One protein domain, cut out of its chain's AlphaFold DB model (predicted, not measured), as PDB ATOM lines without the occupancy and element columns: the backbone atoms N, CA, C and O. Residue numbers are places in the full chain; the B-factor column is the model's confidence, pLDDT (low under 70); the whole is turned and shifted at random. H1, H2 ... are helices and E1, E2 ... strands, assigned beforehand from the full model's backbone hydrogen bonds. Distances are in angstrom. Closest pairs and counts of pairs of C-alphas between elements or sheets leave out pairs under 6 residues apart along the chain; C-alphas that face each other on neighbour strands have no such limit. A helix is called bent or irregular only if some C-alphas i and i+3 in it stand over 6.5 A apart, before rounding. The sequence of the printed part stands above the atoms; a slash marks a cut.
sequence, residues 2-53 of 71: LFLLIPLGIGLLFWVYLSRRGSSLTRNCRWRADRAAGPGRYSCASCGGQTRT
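AT A GLANCE: This is residues 2 to 53 of the 71 residues of an uncharacterized protein of Sedimentitalea nanhaiensis (UniProt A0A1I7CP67). A small sheet of three short strands, E1, E2 and E3, forms a head at one end, and one long helix, H1, reaches away from it as an arm, with residues 2 to 19 sticking out free. The arm makes much of the length, and no part of H1 covers the sheet. The printed part has 52 residues, with one named helix followed by three named strands, in the order H1, E1, E2, E3; the sheet has the order E1, E2, E3 and is antiparallel throughout. The class is mixed, helices and strands. The whole is extended, with a radius of gyration of the C-alphas of 16.8 A and spans of 53 by 23 by 11 A.

IN THESE COORDINATES: In the sheet, E2 is the longest strand, residues 41 to 44, 10.4 A from first to last C-alpha. E1 is residues 31 to 33, with C-alpha 31 at (358.996, 254.967, 278.400), and E3 is residues 50 to 52, ending with C-alpha 52 at (347.932, 254.714, 280.302). H1 is residues 2 to 22, 29.6 A long, from C-alpha 2 at (378.802, 270.328, 314.235) to C-alpha 22 at (364.091, 269.945, 288.507). H1 is neither bent nor irregular, but only just: C-alphas 4 and 7 are 6.2 A apart.

HOW THE PARTS SIT: The three strands form a meander, each strand the antiparallel neighbour of the one before. E2 is the inner strand, and E1 and E3 are the edge strands. E1 and E2 are a hairpin, with 147 degrees between their directions; C-alphas 33 and 42 face each other at 4.4 A. Across this pair N 32 and O 43 are 2.8 A apart, and N 43 and O 32 are 2.9 A apart, both within hydrogen-bond range. E2 and E3 are also a hairpin, with 152 degrees between their directions; C-alphas 41 and 52 face each other at 4.4 A. Here N 42 and O 51 are within hydrogen-bond range at 2.9 A. H1 is not on the sheet, with 0 pairs of C-alphas within 10 A, and it is apart from E2 and E3. In H1, 15 of 17 O i to N i+4 pairs are within hydrogen-bond range.

THE WHOLE: The two C-alphas farthest apart are those of Phe 3 and Pro 39, at 53.1 A. Without residues 2 to 19, the body has 34 residues and spans 30 by 13 by 12 A. The printed part has no cut. The link from E2 to E3 is tight, those from H1 to E1 and from E1 to E2 are short, and no link is long. The mean pLDDT of the printed part is 76.3; it is under 70 at residues 20 to 28 and at residue 47.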
ATOM      1  N   LEU A   2     380.056 270.932 314.731       74.94
ATOM      2  CA  LEU A   2     378.802 270.328 314.235       74.94
ATOM      3  C   LEU A   2     377.772 271.334 313.671       74.94
ATOM      4  O   LEU A   2     377.102 271.037 312.686       74.94
ATOM      5  N   PHE A   3     377.703 272.546 314.229       81.69
ATOM      6  CA  PHE A   3     376.777 273.601 313.789       81.69
ATOM      7  C   PHE A   3     376.942 274.028 312.323       81.69
ATOM      8  O   PHE A   3     375.977 274.478 311.719       81.69
ATOM      9  N   LEU A   4     378.136 273.866 311.738       83.31
ATOM     10  CA  LEU A   4     378.382 274.151 310.319       83.31
ATOM     11  C   LEU A   4     378.038 272.955 309.423       83.31
ATOM     12  O   LEU A   4     377.622 273.135 308.283       83.31
ATOM     13  N   LEU A   5     378.171 271.731 309.940       87.25
ATOM     14  CA  LEU A   5     377.932 270.505 309.177       87.25
ATOM     15  C   LEU A   5     376.438 270.243 308.950       87.25
ATOM     16  O   LEU A   5     376.061 269.751 307.890       87.25
ATOM     17  N   ILE A   6     375.586 270.602 309.913       91.88
ATOM     18  CA  ILE A   6     374.132 270.402 309.828       91.88
ATOM     19  C   ILE A   6     373.500 271.166 308.646       91.88
ATOM     20  O   ILE A   6     372.890 270.514 307.795       91.88
ATOM     21  N   PRO A   7     373.637 272.504 308.517       92.56
ATOM     22  CA  PRO A   7     373.045 273.230 307.393       92.56
ATOM     23  C   PRO A   7     373.669 272.822 306.054       92.56
ATOM     24  O   PRO A   7     372.962 272.775 305.049       92.56
ATOM     25  N   LEU A   8     374.957 272.457 306.037       92.88
ATOM     26  CA  LEU A   8     375.636 271.969 304.837       92.88
ATOM     27  C   LEU A   8     375.046 270.631 304.358       92.88
ATOM     28  O   LEU A   8     374.753 270.464 303.174       92.88
ATOM     29  N   GLY A   9     374.812 269.696 305.284       93.56
ATOM     30  CA  GLY A   9     374.178 268.412 304.995       93.56
ATOM     31  C   GLY A   9     372.733 268.571 304.519       93.56
ATOM     32  O   GLY A   9     372.343 267.969 303.520       93.56
ATOM     33  N   ILE A  10     371.953 269.434 305.178       94.19
ATOM     34  CA  ILE A  10     370.571 269.734 304.771       94.19
ATOM     35  C   ILE A  10     370.548 270.381 303.382       94.19
ATOM     36  O   ILE A  10     369.765 269.963 302.532       94.19
ATOM     37  N   GLY A  11     371.433 271.346 303.120       93.38
ATOM     38  CA  GLY A  11     371.567 271.990 301.816       93.38
ATOM     39  C   GLY A  11     371.895 270.994 300.707       93.38
ATOM     40  O   GLY A  11     371.276 271.037 299.647       93.38
ATOM     41  N   LEU A  12     372.792 270.038 300.966       91.88
ATOM     42  CA  LEU A  12     373.134 268.982 300.011       91.88
ATOM     43  C   LEU A  12     371.942 268.061 299.721       91.88
ATOM     44  O   LEU A  12     371.641 267.788 298.558       91.88
ATOM     45  N   LEU A  13     371.237 267.600 300.759       90.00
ATOM     46  CA  LEU A  13     370.049 266.756 300.602       90.00
ATOM     47  C   LEU A  13     368.946 267.487 299.831       90.00
ATOM     48  O   LEU A  13     368.347 266.921 298.914       90.00
ATOM     49  N   PHE A  14     368.722 268.758 300.158       87.38
ATOM     50  CA  PHE A  14     367.754 269.612 299.486       87.38
ATOM     51  C   PHE A  14     368.136 269.858 298.023       87.38
ATOM     52  O   PHE A  14     367.291 269.725 297.139       87.38
ATOM     53  N   TRP A  15     369.416 270.116 297.743       83.81
ATOM     54  CA  TRP A  15     369.946 270.285 296.390       83.81
ATOM     55  C   TRP A  15     369.810 269.015 295.549       83.81
ATOM     56  O   TRP A  15     369.379 269.089 294.400       83.81
ATOM     57  N   VAL A  16     370.121 267.839 296.100       82.38
ATOM     58  CA  VAL A  16     369.952 266.550 295.405       82.38
ATOM     59  C   VAL A  16     368.474 266.261 295.153       82.38
ATOM     60  O   VAL A  16     368.105 265.818 294.066       82.38
ATOM     61  N   TYR A  17     367.610 266.541 296.124       81.12
ATOM     62  CA  TYR A  17     366.167 266.370 295.993       81.12
ATOM     63  C   TYR A  17     365.565 267.298 294.928       81.12
ATOM     64  O   TYR A  17     364.800 266.846 294.072       81.12
ATOM     65  N   LEU A  18     365.962 268.572 294.928       72.62
ATOM     66  CA  LEU A  18     365.594 269.538 293.895       72.62
ATOM     67  C   LEU A  18     366.176 269.163 292.540       72.62
ATOM     68  O   LEU A  18     365.444 269.195 291.566       72.62
ATOM     69  N   SER A  19     367.436 268.740 292.454       70.25
ATOM     70  CA  SER A  19     368.052 268.305 291.191       70.25
ATOM     71  C   SER A  19     367.330 267.090 290.601       70.25
ATOM     72  O   SER A  19     367.130 267.009 289.389       70.25
ATOM     73  N   ARG A  20     366.851 266.171 291.451       65.62
ATOM     74  CA  ARG A  20     366.008 265.042 291.030       65.62
ATOM     75  C   ARG A  20     364.628 265.484 290.530       65.62
ATOM     76  O   ARG A  20     364.112 264.871 289.602       65.62
ATOM     77  N   ARG A  21     364.032 266.536 291.105       62.34
ATOM     78  CA  ARG A  21     362.715 267.071 290.686       62.34
ATOM     79  C   ARG A  21     362.790 268.062 289.515       62.34
ATOM     80  O   ARG A  21     361.876 268.120 288.699       62.34
ATOM     81  N   GLY A  22     363.870 268.832 289.431       54.50
ATOM     82  CA  GLY A  22     364.091 269.945 288.507       54.50
ATOM     83  C   GLY A  22     364.610 269.534 287.132       54.50
ATOM     84  O   GLY A  22     364.588 270.342 286.212       54.50
ATOM     85  N   SER A  23     364.992 268.270 286.922       50.91
ATOM     86  CA  SER A  23     365.387 267.758 285.600       50.91
ATOM     87  C   SER A  23     364.180 267.413 284.696       50.91
ATOM     88  O   SER A  23     364.199 266.443 283.936       50.91
ATOM     89  N   SER A  24     363.120 268.219 284.798       54.31
ATOM     90  CA  SER A  24     361.843 268.182 284.074       54.31
ATOM     91  C   SER A  24     361.893 269.303 283.028       54.31
ATOM     92  O   SER A  24     361.749 270.462 283.389       54.31
ATOM     93  N   LEU A  25     362.238 269.039 281.758       52.81
ATOM     94  CA  LEU A  25     361.196 268.924 280.722       52.81
ATOM     95  C   LEU A  25     361.629 268.200 279.418       52.81
ATOM     96  O   LEU A  25     360.777 267.974 278.565       52.81
ATOM     97  N   THR A  26     362.902 267.811 279.245       51.78
ATOM     98  CA  THR A  26     363.417 267.355 277.922       51.78
ATOM     99  C   THR A  26     364.379 266.164 277.947       51.78
ATOM    100  O   THR A  26     364.769 265.672 276.888       51.78
ATOM    101  N   ARG A  27     364.792 265.654 279.114       51.78
ATOM    102  CA  ARG A  27     365.745 264.533 279.149       51.78
ATOM    103  C   ARG A  27     365.047 263.208 278.856       51.78
ATOM    104  O   ARG A  27     364.473 262.602 279.753       51.78
ATOM    105  N   ASN A  28     365.146 262.777 277.599       63.88
ATOM    106  CA  ASN A  28     365.136 261.382 277.149       63.88
ATOM    107  C   ASN A  28     364.217 260.466 277.982       63.88
ATOM    108  O   ASN A  28     364.689 259.533 278.637       63.88
ATOM    109  N   CYS A  29     362.917 260.787 278.041       71.56
ATOM    110  CA  CYS A  29     361.963 259.975 278.788       71.56
ATOM    111  C   CYS A  29     361.952 258.569 278.188       71.56
ATOM    112  O   CYS A  29     361.458 258.347 277.085       71.56
ATOM    113  N   ARG A  30     362.535 257.617 278.921       75.81
ATOM    114  CA  ARG A  30     362.566 256.207 278.538       75.81
ATOM    115  C   ARG A  30     361.294 255.540 279.025       75.81
ATOM    116  O   ARG A  30     361.263 254.969 280.115       75.81
ATOM    117  N   TRP A  31     360.255 255.669 278.213       78.94
ATOM    118  CA  TRP A  31     358.996 254.967 278.400       78.94
ATOM    119  C   TRP A  31     359.178 253.486 278.104       78.94
ATOM    120  O   TRP A  31     359.688 253.106 277.051       78.94
ATOM    121  N   ARG A  32     358.759 252.650 279.045       79.62
ATOM    122  CA  ARG A  32     358.675 251.203 278.889       79.62
ATOM    123  C   ARG A  32     357.228 250.787 279.070       79.62
ATOM    124  O   ARG A  32     356.544 251.309 279.944       79.62
ATOM    125  N   ALA A  33     356.771 249.871 278.225       83.38
ATOM    126  CA  ALA A  33     355.465 249.254 278.395       83.38
ATOM    127  C   ALA A  33     355.518 248.339 279.620       83.38
ATOM    128  O   ALA A  33     356.303 247.389 279.655       83.38
ATOM    129  N   ASP A  34     354.690 248.635 280.614       78.62
ATOM    130  CA  ASP A  34     354.616 247.879 281.855       78.62
ATOM    131  C   ASP A  34     353.533 246.812 281.728       78.62
ATOM    132  O   ASP A  34     352.373 247.002 282.099       78.62
ATOM    133  N   ARG A  35     353.914 245.661 281.167       75.50
ATOM    134  CA  ARG A  35     352.982 244.545 280.942       75.50
ATOM    135  C   ARG A  35     352.434 243.962 282.246       75.50
ATOM    136  O   ARG A  35     351.337 243.419 282.237       75.50
ATOM    137  N   ALA A  36     353.159 244.127 283.355       79.06
ATOM    138  CA  ALA A  36     352.711 243.718 284.684       79.06
ATOM    139  C   ALA A  36     351.529 244.556 285.200       79.06
ATOM    140  O   ALA A  36     350.668 244.040 285.903       79.06
ATOM    141  N   ALA A  37     351.459 245.841 284.835       73.38
ATOM    142  CA  ALA A  37     350.401 246.743 285.291       73.38
ATOM    143  C   ALA A  37     349.143 246.696 284.391       73.38
ATOM    144  O   ALA A  37     348.104 247.275 284.725       73.38
ATOM    145  N   GLY A  38     349.228 246.005 283.252       75.00
ATOM    146  CA  GLY A  38     348.132 245.786 282.313       75.00
ATOM    147  C   GLY A  38     348.361 246.417 280.932       75.00
ATOM    148  O   GLY A  38     349.285 247.213 280.738       75.00
ATOM    149  N   PRO A  39     347.523 246.062 279.944       74.19
ATOM    150  CA  PRO A  39     347.668 246.530 278.569       74.19
ATOM    151  C   PRO A  39     347.543 248.058 278.471       74.19
ATOM    152  O   PRO A  39     346.690 248.677 279.109       74.19
ATOM    153  N   GLY A  40     348.420 248.669 277.669       75.31
ATOM    154  CA  GLY A  40     348.443 250.118 277.438       75.31
ATOM    155  C   GLY A  40     349.041 250.945 278.579       75.31
ATOM    156  O   GLY A  40     348.988 252.172 278.523       75.31
ATOM    157  N   ARG A  41     349.612 250.322 279.620       81.88
ATOM    158  CA  ARG A  41     350.321 251.047 280.683       81.88
ATOM    159  C   ARG A  41     351.798 251.208 280.366       81.88
ATOM    160  O   ARG A  41     352.466 250.269 279.938       81.88
ATOM    161  N   TYR A  42     352.307 252.406 280.616       81.12
ATOM    162  CA  TYR A  42     353.703 252.755 280.409       81.12
ATOM    163  C   TYR A  42     354.264 253.407 281.662       81.12
ATOM    164  O   TYR A  42     353.639 254.297 282.244       81.12
ATOM    165  N   SER A  43     355.472 253.002 282.037       79.94
ATOM    166  CA  SER A  43     356.248 253.640 283.091       79.94
ATOM    167  C   SER A  43     357.543 254.210 282.534       79.94
ATOM    168  O   SER A  43     358.172 253.689 281.610       79.94
ATOM    169  N   CYS A  44     357.934 255.350 283.078       79.31
ATOM    170  CA  CYS A  44     359.164 256.028 282.728       79.31
ATOM    171  C   CYS A  44     360.267 255.588 283.691       79.31
ATOM    172  O   CYS A  44     360.235 255.953 284.863       79.31
ATOM    173  N   ALA A  45     361.293 254.886 283.206       75.12
ATOM    174  CA  ALA A  45     362.413 254.457 284.058       75.12
ATOM    175  C   ALA A  45     363.285 255.631 284.555       75.12
ATOM    176  O   ALA A  45     364.022 255.494 285.524       75.12
ATOM    177  N   SER A  46     363.217 256.778 283.872       71.69
ATOM    178  CA  SER A  46     364.006 257.977 284.195       71.69
ATOM    179  C   SER A  46     363.293 258.886 285.200       71.69
ATOM    180  O   SER A  46     363.895 259.407 286.131       71.69
ATOM    181  N   CYS A  47     361.989 259.068 285.008       69.31
ATOM    182  CA  CYS A  47     361.181 260.049 285.723       69.31
ATOM    183  C   CYS A  47     360.167 259.428 286.691       69.31
ATOM    184  O   CYS A  47     359.543 260.155 287.457       69.31
ATOM    185  N   GLY A  48     359.959 258.109 286.646       73.38
ATOM    186  CA  GLY A  48     358.978 257.402 287.475       73.38
ATOM    187  C   GLY A  48     357.514 257.694 287.124       73.38
ATOM    188  O   GLY A  48     356.614 257.169 287.773       73.38
ATOM    189  N   GLY A  49     357.257 258.522 286.105       75.88
ATOM    190  CA  GLY A  49     355.909 258.809 285.623       75.88
ATOM    191  C   GLY A  49     355.227 257.542 285.112       75.88
ATOM    192  O   GLY A  49     355.846 256.746 284.408       75.88
ATOM    193  N   GLN A  50     353.954 257.370 285.457       79.75
ATOM    194  CA  GLN A  50     353.111 256.272 284.994       79.75
ATOM    195  C   GLN A  50     351.976 256.858 284.162       79.75
ATOM    196  O   GLN A  50     351.322 257.804 284.598       79.75
ATOM    197  N   THR A  51     351.729 256.294 282.987       77.25
ATOM    198  CA  THR A  51     350.589 256.668 282.153       77.25
ATOM    199  C   THR A  51     349.881 255.442 281.607       77.25
ATOM    200  O   THR A  51     350.436 254.342 281.574       77.25
ATOM    201  N   ARG A  52     348.650 255.648 281.154       77.81
ATOM    202  CA  ARG A  52     347.932 254.714 280.302       77.81
ATOM    203  C   ARG A  52     347.664 255.428 278.986       77.81
ATOM    204  O   ARG A  52     347.169 256.545 278.995       77.81
ATOM    205  N   THR A  53     348.012 254.789 277.882       72.38
ATOM    206  CA  THR A  53     347.667 255.247 276.538       72.38
ATOM    207  C   THR A  53     346.841 254.161 275.867       72.38
ATOM    208  O   THR A  53     347.199 252.984 275.856       72.38
TER     209      THR A  53